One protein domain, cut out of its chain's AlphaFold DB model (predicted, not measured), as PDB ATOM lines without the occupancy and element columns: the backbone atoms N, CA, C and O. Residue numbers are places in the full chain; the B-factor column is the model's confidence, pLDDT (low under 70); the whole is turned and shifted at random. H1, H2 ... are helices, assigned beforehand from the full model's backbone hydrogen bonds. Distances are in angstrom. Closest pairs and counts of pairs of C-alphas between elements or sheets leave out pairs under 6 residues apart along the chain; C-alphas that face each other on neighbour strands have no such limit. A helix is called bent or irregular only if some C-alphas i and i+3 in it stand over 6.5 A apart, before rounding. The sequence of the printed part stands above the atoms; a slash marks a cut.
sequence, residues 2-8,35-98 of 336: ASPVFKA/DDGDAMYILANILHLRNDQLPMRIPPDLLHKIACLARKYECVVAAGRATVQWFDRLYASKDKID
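This is residues 2 to 8 and 35 to 98 of the 336 residues of an uncharacterized protein of Neohortaea acidophila (UniProt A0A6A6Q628). H4, the longest helix, and H3 form a helical hairpin crossed by H2, with short H1 apart beyond its turn. The 71 printed residues include four named helices, H1 to H4 in order: all helix. The whole is compact, radius of gyration of the C-alphas 12.1 A, spanning 42 by 24 by 20 A.

H4, residues 76 to 92, 23.3 A, ends at C-alpha 92 (-3.604, -35.132, 15.564). It is irregular, C-alphas 82 and 85 being 7.2 A apart. H3 is residues 60 to 72, 18.5 A; H2, 37 to 47; H1, 4 to 8, from C-alpha 4 (5.376, -17.637, -12.331).

H3 and H4 touch at a shallow tilt of 16 degrees, opposite ways, closest at C-alphas 70 and 76, 4.9 A. H2 touches H3 at a steep tilt of 63 degrees, closest at C-alphas 39 and 66, 5.1 A. H4 touches H2 with residues 78 to 82 alone, closest at C-alphas 78 and 47, 6.5 A. O i to N i+4 pairs are within hydrogen-bond range throughout H1, H2 and H3, 9 of 13 in H4.

Residues 9 to 34 are cut out; C-alphas 8 and 35 are 17.4 A apart. The link H2 to H3 is long. No printed residue is under pLDDT 70.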
ATOM      1  N   ALA A   2       2.042 -23.637 -12.825       80.75
ATOM      2  CA  ALA A   2       1.464 -23.102 -11.591       80.75
ATOM      3  C   ALA A   2       2.388 -22.133 -10.820       80.75
ATOM      4  O   ALA A   2       1.940 -21.505  -9.872       80.75
ATOM      5  N   SER A   3       3.653 -21.991 -11.232       90.56
ATOM      6  CA  SER A   3       4.625 -21.046 -10.670       90.56
ATOM      7  C   SER A   3       5.041 -20.018 -11.737       90.56
ATOM      8  O   SER A   3       5.573 -20.417 -12.784       90.56
ATOM      9  N   PRO A   4       4.832 -18.710 -11.498       91.06
ATOM     10  CA  PRO A   4       5.376 -17.637 -12.331       91.06
ATOM     11  C   PRO A   4       6.908 -17.655 -12.389       91.06
ATOM     12  O   PRO A   4       7.486 -17.467 -13.459       91.06
ATOM     13  N   VAL A   5       7.562 -17.962 -11.264       91.19
ATOM     14  CA  VAL A   5       9.026 -18.029 -11.155       91.19
ATOM     15  C   VAL A   5       9.591 -19.136 -12.041       91.19
ATOM     16  O   VAL A   5      10.480 -18.875 -12.847       91.19
ATOM     17  N   PHE A   6       9.031 -20.351 -11.989       89.19
ATOM     18  CA  PHE A   6       9.446 -21.422 -12.901       89.19
ATOM     19  C   PHE A   6       9.169 -21.073 -14.363       89.19
ATOM     20  O   PHE A   6       9.994 -21.357 -15.227       89.19
ATOM     21  N   LYS A   7       8.052 -20.395 -14.660       88.56
ATOM     22  CA  LYS A   7       7.764 -19.924 -16.021       88.56
ATOM     23  C   LYS A   7       8.857 -18.979 -16.538       88.56
ATOM     24  O   LYS A   7       9.282 -19.135 -17.679       88.56
ATOM     25  N   ALA A   8       9.324 -18.042 -15.714       88.38
ATOM     26  CA  ALA A   8      10.409 -17.127 -16.069       88.38
ATOM     27  C   ALA A   8      11.771 -17.840 -16.174       88.38
ATOM     28  O   ALA A   8      12.512 -17.629 -17.136       88.38
ATOM     29  N   ASP A  35      18.447 -24.945  -2.729       90.81
ATOM     30  CA  ASP A  35      17.158 -25.595  -2.464       90.81
ATOM     31  C   ASP A  35      17.331 -27.033  -1.970       90.81
ATOM     32  O   ASP A  35      18.201 -27.775  -2.426       90.81
ATOM     33  N   ASP A  36      16.484 -27.427  -1.019       93.19
ATOM     34  CA  ASP A  36      16.420 -28.797  -0.516       93.19
ATOM     35  C   ASP A  36      15.818 -29.713  -1.596       93.19
ATOM     36  O   ASP A  36      14.710 -29.473  -2.087       93.19
ATOM     37  N   GLY A  37      16.575 -30.739  -1.996       93.31
ATOM     38  CA  GLY A  37      16.214 -31.618  -3.110       93.31
ATOM     39  C   GLY A  37      14.940 -32.424  -2.858       93.31
ATOM     40  O   GLY A  37      14.121 -32.558  -3.767       93.31
ATOM     41  N   ASP A  38      14.733 -32.892  -1.626       95.69
ATOM     42  CA  ASP A  38      13.556 -33.683  -1.256       95.69
ATOM     43  C   ASP A  38      12.299 -32.807  -1.249       95.69
ATOM     44  O   ASP A  38      11.268 -33.168  -1.825       95.69
ATOM     45  N   ALA A  39      12.391 -31.613  -0.657       96.81
ATOM     46  CA  ALA A  39      11.298 -30.648  -0.658       96.81
ATOM     47  C   ALA A  39      10.946 -30.197  -2.086       96.81
ATOM     48  O   ALA A  39       9.765 -30.096  -2.428       96.81
ATOM     49  N   MET A  40      11.955 -29.974  -2.936       96.00
ATOM     50  CA  MET A  40      11.763 -29.622  -4.344       96.00
ATOM     51  C   MET A  40      11.099 -30.757  -5.126       96.00
ATOM     52  O   MET A  40      10.166 -30.511  -5.889       96.00
ATOM     53  N   TYR A  41      11.534 -32.001  -4.918       96.00
ATOM     54  CA  TYR A  41      10.940 -33.177  -5.553       96.00
ATOM     55  C   TYR A  41       9.452 -33.318  -5.201       96.00
ATOM     56  O   TYR A  41       8.612 -33.510  -6.084       96.00
ATOM     57  N   ILE A  42       9.101 -33.156  -3.923       97.38
ATOM     58  CA  ILE A  42       7.703 -33.198  -3.478       97.38
ATOM     59  C   ILE A  42       6.911 -32.033  -4.078       97.38
ATOM     60  O   ILE A  42       5.824 -32.251  -4.615       97.38
ATOM     61  N   LEU A  43       7.451 -30.811  -4.042       96.62
ATOM     62  CA  LEU A  43       6.789 -29.644  -4.622       96.62
ATOM     63  C   LEU A  43       6.538 -29.834  -6.124       96.62
ATOM     64  O   LEU A  43       5.435 -29.568  -6.590       96.62
ATOM     65  N   ALA A  44       7.510 -30.353  -6.875       95.38
ATOM     66  CA  ALA A  44       7.339 -30.664  -8.289       95.38
ATOM     67  C   ALA A  44       6.200 -31.674  -8.509       95.38
ATOM     68  O   ALA A  44       5.319 -31.429  -9.335       95.38
ATOM     69  N   ASN A  45       6.148 -32.759  -7.729       96.88
ATOM     70  CA  ASN A  45       5.048 -33.725  -7.805       96.88
ATOM     71  C   ASN A  45       3.683 -33.087  -7.503       96.88
ATOM     72  O   ASN A  45       2.718 -33.379  -8.210       96.88
ATOM     73  N   ILE A  46       3.603 -32.167  -6.534       96.25
ATOM     74  CA  ILE A  46       2.382 -31.389  -6.263       96.25
ATOM     75  C   ILE A  46       1.988 -30.560  -7.493       96.25
ATOM     76  O   ILE A  46       0.844 -30.623  -7.944       96.25
ATOM     77  N   LEU A  47       2.930 -29.811  -8.076       95.00
ATOM     78  CA  LEU A  47       2.671 -28.951  -9.238       95.00
ATOM     79  C   LEU A  47       2.264 -29.745 -10.490       95.00
ATOM     80  O   LEU A  47       1.560 -29.211 -11.348       95.00
ATOM     81  N   HIS A  48       2.683 -31.007 -10.581       95.00
ATOM     82  CA  HIS A  48       2.323 -31.943 -11.646       95.00
ATOM     83  C   HIS A  48       1.133 -32.855 -11.304       95.00
ATOM     84  O   HIS A  48       0.812 -33.739 -12.097       95.00
ATOM     85  N   LEU A  49       0.467 -32.649 -10.160       94.44
ATOM     86  CA  LEU A  49      -0.667 -33.455  -9.685       94.44
ATOM     87  C   LEU A  49      -0.357 -34.961  -9.568       94.44
ATOM     88  O   LEU A  49      -1.255 -35.801  -9.651       94.44
ATOM     89  N   ARG A  50       0.915 -35.312  -9.349       95.44
ATOM     90  CA  ARG A  50       1.398 -36.683  -9.129       95.44
ATOM     91  C   ARG A  50       1.141 -37.114  -7.687       95.44
ATOM     92  O   ARG A  50       2.062 -37.418  -6.934       95.44
ATOM     93  N   ASN A  51      -0.134 -37.114  -7.299       92.31
ATOM     94  CA  ASN A  51      -0.577 -37.473  -5.949       92.31
ATOM     95  C   ASN A  51      -0.172 -38.906  -5.562       92.31
ATOM     96  O   ASN A  51       0.006 -39.191  -4.384       92.31
ATOM     97  N   ASP A  52       0.013 -39.785  -6.554       94.81
ATOM     98  CA  ASP A  52       0.528 -41.151  -6.408       94.81
ATOM     99  C   ASP A  52       1.967 -41.207  -5.868       94.81
ATOM    100  O   ASP A  52       2.357 -42.210  -5.276       94.81
ATOM    101  N   GLN A  53       2.745 -40.139  -6.060       96.06
ATOM    102  CA  GLN A  53       4.143 -40.026  -5.629       96.06
ATOM    103  C   GLN A  53       4.308 -39.218  -4.335       96.06
ATOM    104  O   GLN A  53       5.428 -39.029  -3.859       96.06
ATOM    105  N   LEU A  54       3.215 -38.704  -3.759       96.00
ATOM    106  CA  LEU A  54       3.283 -37.917  -2.533       96.00
ATOM    107  C   LEU A  54       3.327 -38.831  -1.302       96.00
ATOM    108  O   LEU A  54       2.565 -39.797  -1.213       96.00
ATOM    109  N   PRO A  55       4.178 -38.526  -0.307       95.94
ATOM    110  CA  PRO A  55       4.237 -39.329   0.898       95.94
ATOM    111  C   PRO A  55       2.945 -39.180   1.706       95.94
ATOM    112  O   PRO A  55       2.416 -38.083   1.905       95.94
ATOM    113  N   MET A  56       2.459 -40.292   2.256       93.94
ATOM    114  CA  MET A  56       1.295 -40.259   3.142       93.94
ATOM    115  C   MET A  56       1.598 -39.484   4.438       93.94
ATOM    116  O   MET A  56       0.743 -38.779   4.968       93.94
ATOM    117  N   ARG A  57       2.812 -39.582   4.978       93.69
ATOM    118  CA  ARG A  57       3.231 -38.832   6.170       93.69
ATOM    119  C   ARG A  57       4.452 -38.006   5.836       93.69
ATOM    120  O   ARG A  57       5.339 -38.494   5.148       93.69
ATOM    121  N   ILE A  58       4.500 -36.793   6.367       95.06
ATOM    122  CA  ILE A  58       5.623 -35.892   6.156       95.06
ATOM    123  C   ILE A  58       6.206 -35.452   7.503       95.06
ATOM    124  O   ILE A  58       5.441 -35.129   8.418       95.06
ATOM    125  N   PRO A  59       7.540 -35.447   7.657       94.38
ATOM    126  CA  PRO A  59       8.174 -34.845   8.819       94.38
ATOM    127  C   PRO A  59       7.863 -33.338   8.913       94.38
ATOM    128  O   PRO A  59       7.814 -32.671   7.875       94.38
ATOM    129  N   PRO A  60       7.733 -32.772  10.130       94.00
ATOM    130  CA  PRO A  60       7.508 -31.339  10.339       94.00
ATOM    131  C   PRO A  60       8.502 -30.432   9.602       94.00
ATOM    132  O   PRO A  60       8.109 -29.448   8.982       94.00
ATOM    133  N   ASP A  61       9.788 -30.793   9.646       93.75
ATOM    134  CA  ASP A  61      10.864 -30.046   8.992       93.75
ATOM    135  C   ASP A  61      10.703 -30.010   7.467       93.75
ATOM    136  O   ASP A  61      10.843 -28.965   6.840       93.75
ATOM    137  N   LEU A  62      10.339 -31.146   6.869       95.81
ATOM    138  CA  LEU A  62      10.170 -31.241   5.424       95.81
ATOM    139  C   LEU A  62       8.937 -30.462   4.947       95.81
ATOM    140  O   LEU A  62       8.997 -29.804   3.912       95.81
ATOM    141  N   LEU A  63       7.846 -30.462   5.724       97.00
ATOM    142  CA  LEU A  63       6.677 -29.622   5.437       97.00
ATOM    143  C   LEU A  63       7.025 -28.129   5.466       97.00
ATOM    144  O   LEU A  63       6.610 -27.379   4.583       97.00
ATOM    145  N   HIS A  64       7.807 -27.698   6.459       95.75
ATOM    146  CA  HIS A  64       8.284 -26.318   6.550       95.75
ATOM    147  C   HIS A  64       9.146 -25.928   5.346       95.75
ATOM    148  O   HIS A  64       8.874 -24.912   4.708       95.75
ATOM    149  N   LYS A  65      10.092 -26.781   4.939       95.44
ATOM    150  CA  LYS A  65      10.899 -26.559   3.729       95.44
ATOM    151  C   LYS A  65      10.048 -26.452   2.462       95.44
ATOM    152  O   LYS A  65      10.278 -25.555   1.652       95.44
ATOM    153  N   ILE A  66       9.032 -27.306   2.300       96.94
ATOM    154  CA  ILE A  66       8.077 -27.205   1.181       96.94
ATOM    155  C   ILE A  66       7.344 -25.864   1.216       96.94
ATOM    156  O   ILE A  66       7.200 -25.233   0.172       96.94
ATOM    157  N   ALA A  67       6.914 -25.398   2.391       96.50
ATOM    158  CA  ALA A  67       6.264 -24.100   2.541       96.50
ATOM    159  C   ALA A  67       7.191 -22.938   2.134       96.50
ATOM    160  O   ALA A  67       6.769 -22.038   1.401       96.50
ATOM    161  N   CYS A  68       8.467 -22.985   2.536       94.50
ATOM    162  CA  CYS A  68       9.486 -22.024   2.108       94.50
ATOM    163  C   CYS A  68       9.665 -22.025   0.583       94.50
ATOM    164  O   CYS A  68       9.658 -20.956  -0.030       94.50
ATOM    165  N   LEU A  69       9.766 -23.201  -0.048       95.38
ATOM    166  CA  LEU A  69       9.881 -23.309  -1.507       95.38
ATOM    167  C   LEU A  69       8.611 -22.826  -2.215       95.38
ATOM    168  O   LEU A  69       8.700 -22.065  -3.175       95.38
ATOM    169  N   ALA A  70       7.427 -23.199  -1.729       96.12
ATOM    170  CA  ALA A  70       6.159 -22.769  -2.310       96.12
ATOM    171  C   ALA A  70       6.018 -21.241  -2.300       96.12
ATOM    172  O   ALA A  70       5.514 -20.655  -3.259       96.12
ATOM    173  N   ARG A  71       6.509 -20.587  -1.239       94.44
ATOM    174  CA  ARG A  71       6.602 -19.129  -1.168       94.44
ATOM    175  C   ARG A  71       7.653 -18.576  -2.133       94.44
ATOM    176  O   ARG A  71       7.324 -17.677  -2.898       94.44
ATOM    177  N   LYS A  72       8.875 -19.125  -2.127       93.31
ATOM    178  CA  LYS A  72       9.998 -18.707  -2.994       93.31
ATOM    179  C   LYS A  72       9.639 -18.763  -4.481       93.31
ATOM    180  O   LYS A  72      10.011 -17.873  -5.236       93.31
ATOM    181  N   TYR A  73       8.914 -19.801  -4.890       94.50
ATOM    182  CA  TYR A  73       8.507 -20.039  -6.275       94.50
ATOM    183  C   TYR A  73       7.086 -19.552  -6.590       94.50
ATOM    184  O   TYR A  73       6.574 -19.840  -7.672       94.50
ATOM    185  N   GLU A  74       6.442 -18.818  -5.680       95.00
ATOM    186  CA  GLU A  74       5.106 -18.231  -5.869       95.00
ATOM    187  C   GLU A  74       4.028 -19.244  -6.303       95.00
ATOM    188  O   GLU A  74       3.175 -18.969  -7.145       95.00
ATOM    189  N   CYS A  75       4.053 -20.444  -5.726       95.69
ATOM    190  CA  CYS A  75       3.092 -21.514  -6.006       95.69
ATOM    191  C   CYS A  75       2.317 -21.972  -4.760       95.69
ATOM    192  O   CYS A  75       1.812 -23.094  -4.700       95.69
ATOM    193  N   VAL A  76       2.169 -21.067  -3.786       95.81
ATOM    194  CA  VAL A  76       1.456 -21.278  -2.514       95.81
ATOM    195  C   VAL A  76       0.063 -21.878  -2.710       95.81
ATOM    196  O   VAL A  76      -0.270 -22.845  -2.041       95.81
ATOM    197  N   VAL A  77      -0.730 -21.377  -3.663       93.62
ATOM    198  CA  VAL A  77      -2.105 -21.863  -3.898       93.62
ATOM    199  C   VAL A  77      -2.135 -23.341  -4.309       93.62
ATOM    200  O   VAL A  77      -3.010 -24.088  -3.873       93.62
ATOM    201  N   ALA A  78      -1.177 -23.776  -5.134       93.00
ATOM    202  CA  ALA A  78      -1.075 -25.171  -5.556       93.00
ATOM    203  C   ALA A  78      -0.580 -26.067  -4.409       93.00
ATOM    204  O   ALA A  78      -1.107 -27.161  -4.212       93.00
ATOM    205  N   ALA A  79       0.394 -25.583  -3.633       95.19
ATOM    206  CA  ALA A  79       0.950 -26.306  -2.495       95.19
ATOM    207  C   ALA A  79      -0.042 -26.446  -1.327       95.19
ATOM    208  O   ALA A  79      -0.182 -27.542  -0.790       95.19
ATOM    209  N   GLY A  80      -0.763 -25.376  -0.973       92.50
ATOM    210  CA  GLY A  80      -1.641 -25.312   0.202       92.50
ATOM    211  C   GLY A  80      -2.623 -26.479   0.253       92.50
ATOM    212  O   GLY A  80      -2.557 -27.312   1.158       92.50
ATOM    213  N   ARG A  81      -3.403 -26.674  -0.820       89.12
ATOM    214  CA  ARG A  81      -4.376 -27.779  -0.903       89.12
ATOM    215  C   ARG A  81      -3.759 -29.165  -0.731       89.12
ATOM    216  O   ARG A  81      -4.368 -30.014  -0.085       89.12
ATOM    217  N   ALA A  82      -2.581 -29.407  -1.302       92.50
ATOM    218  CA  ALA A  82      -1.911 -30.702  -1.185       92.50
ATOM    219  C   ALA A  82      -1.392 -30.959   0.242       92.50
ATOM    220  O   ALA A  82      -1.305 -32.106   0.673       92.50
ATOM    221  N   THR A  83      -1.094 -29.895   0.992       96.00
ATOM    222  CA  THR A  83      -0.508 -29.979   2.338       96.00
ATOM    223  C   THR A  83      -1.528 -30.115   3.473       96.00
ATOM    224  O   THR A  83      -1.149 -30.514   4.573       96.00
ATOM    225  N   VAL A  84      -2.820 -29.857   3.230       95.38
ATOM    226  CA  VAL A  84      -3.891 -29.901   4.252       95.38
ATOM    227  C   VAL A  84      -3.890 -31.212   5.049       95.38
ATOM    228  O   VAL A  84      -3.862 -31.196   6.278       95.38
ATOM    229  N   GLN A  85      -3.833 -32.361   4.366       95.38
ATOM    230  CA  GLN A  85      -3.849 -33.672   5.031       95.38
ATOM    231  C   GLN A  85      -2.619 -33.904   5.919       95.38
ATOM    232  O   GLN A  85      -2.679 -34.654   6.898       95.38
ATOM    233  N   TRP A  86      -1.485 -33.292   5.573       97.19
ATOM    234  CA  TRP A  86      -0.278 -33.364   6.382       97.19
ATOM    235  C   TRP A  86      -0.416 -32.528   7.650       97.19
ATOM    236  O   TRP A  86      -0.075 -33.023   8.722       97.19
ATOM    237  N   PHE A  87      -0.979 -31.320   7.559       97.19
ATOM    238  CA  PHE A  87      -1.276 -30.517   8.742       97.19
ATOM    239  C   PHE A  87      -2.258 -31.213   9.689       97.19
ATOM    240  O   PHE A  87      -1.993 -31.251  10.889       97.19
ATOM    241  N   ASP A  88      -3.336 -31.817   9.178       95.69
ATOM    242  CA  ASP A  88      -4.286 -32.574  10.007       95.69
ATOM    243  C   ASP A  88      -3.597 -33.713  10.768       95.69
ATOM    244  O   ASP A  88      -3.777 -33.866  11.978       95.69
ATOM    245  N   ARG A  89      -2.750 -34.490  10.081       94.75
ATOM    246  CA  ARG A  89      -1.993 -35.587  10.703       94.75
ATOM    247  C   ARG A  89      -1.006 -35.088  11.753       94.75
ATOM    248  O   ARG A  89      -0.886 -35.710  12.804       94.75
ATOM    249  N   LEU A  90      -0.310 -33.986  11.481       95.25
ATOM    250  CA  LEU A  90       0.610 -33.371  12.439       95.25
ATOM    251  C   LEU A  90      -0.133 -32.814  13.655       95.25
ATOM    252  O   LEU A  90       0.364 -32.923  14.773       95.25
ATOM    253  N   TYR A  91      -1.327 -32.258  13.454       93.50
ATOM    254  CA  TYR A  91      -2.148 -31.730  14.537       93.50
ATOM    255  C   TYR A  91      -2.673 -32.848  15.441       93.50
ATOM    256  O   TYR A  91      -2.607 -32.729  16.661       93.50
ATOM    257  N   ALA A  92      -3.130 -33.952  14.844       92.88
ATOM    258  CA  ALA A  92      -3.604 -35.132  15.564       92.88
ATOM    259  C   ALA A  92      -2.472 -35.973  16.189       92.88
ATOM    260  O   ALA A  92      -2.743 -36.850  17.011       92.88
ATOM    261  N   SER A  93      -1.213 -35.750  15.796       89.81
ATOM    262  CA  SER A  93      -0.085 -36.505  16.337       89.81
ATOM    263  C   SER A  93       0.216 -36.120  17.788       89.81
ATOM    264  O   SER A  93       0.234 -34.944  18.160       89.81
ATOM    265  N   LYS A  94       0.521 -37.143  18.598       82.25
ATOM    266  CA  LYS A  94       1.055 -37.001  19.963       82.25
ATOM    267  C   LYS A  94       2.565 -36.751  19.981       82.25
ATOM    268  O   LYS A  94       3.126 -36.501  21.047       82.25
ATOM    269  N   ASP A  95       3.222 -36.830  18.826       84.88
ATOM    270  CA  ASP A  95       4.659 -36.623  18.720       84.88
ATOM    271  C   ASP A  95       5.030 -35.185  19.098       84.88
ATOM    272  O   ASP A  95       4.294 -34.223  18.837       84.88
ATOM    273  N   LYS A  96       6.215 -35.026  19.695       80.19
ATOM    274  CA  LYS A  96       6.799 -33.702  19.899       80.19
ATOM    275  C   LYS A  96       7.206 -33.140  18.543       80.19
ATOM    276  O   LYS A  96       8.136 -33.634  17.910       80.19
ATOM    277  N   ILE A  97       6.509 -32.094  18.129       88.25
ATOM    278  CA  ILE A  97       6.806 -31.332  16.922       88.25
ATOM    279  C   ILE A  97       7.378 -29.971  17.308       88.25
ATOM    280  O   ILE A  97       7.057 -29.424  18.364       88.25
ATOM    281  N   ASP A  98       8.215 -29.408  16.439       88.81
ATOM    282  CA  ASP A  98       8.577 -27.998  16.530       88.81
ATOM    283  C   ASP A  98       7.366 -27.160  16.098       88.81
ATOM    284  O   ASP A  98       7.164 -26.872  14.915       88.81
TER     285      ASP A  98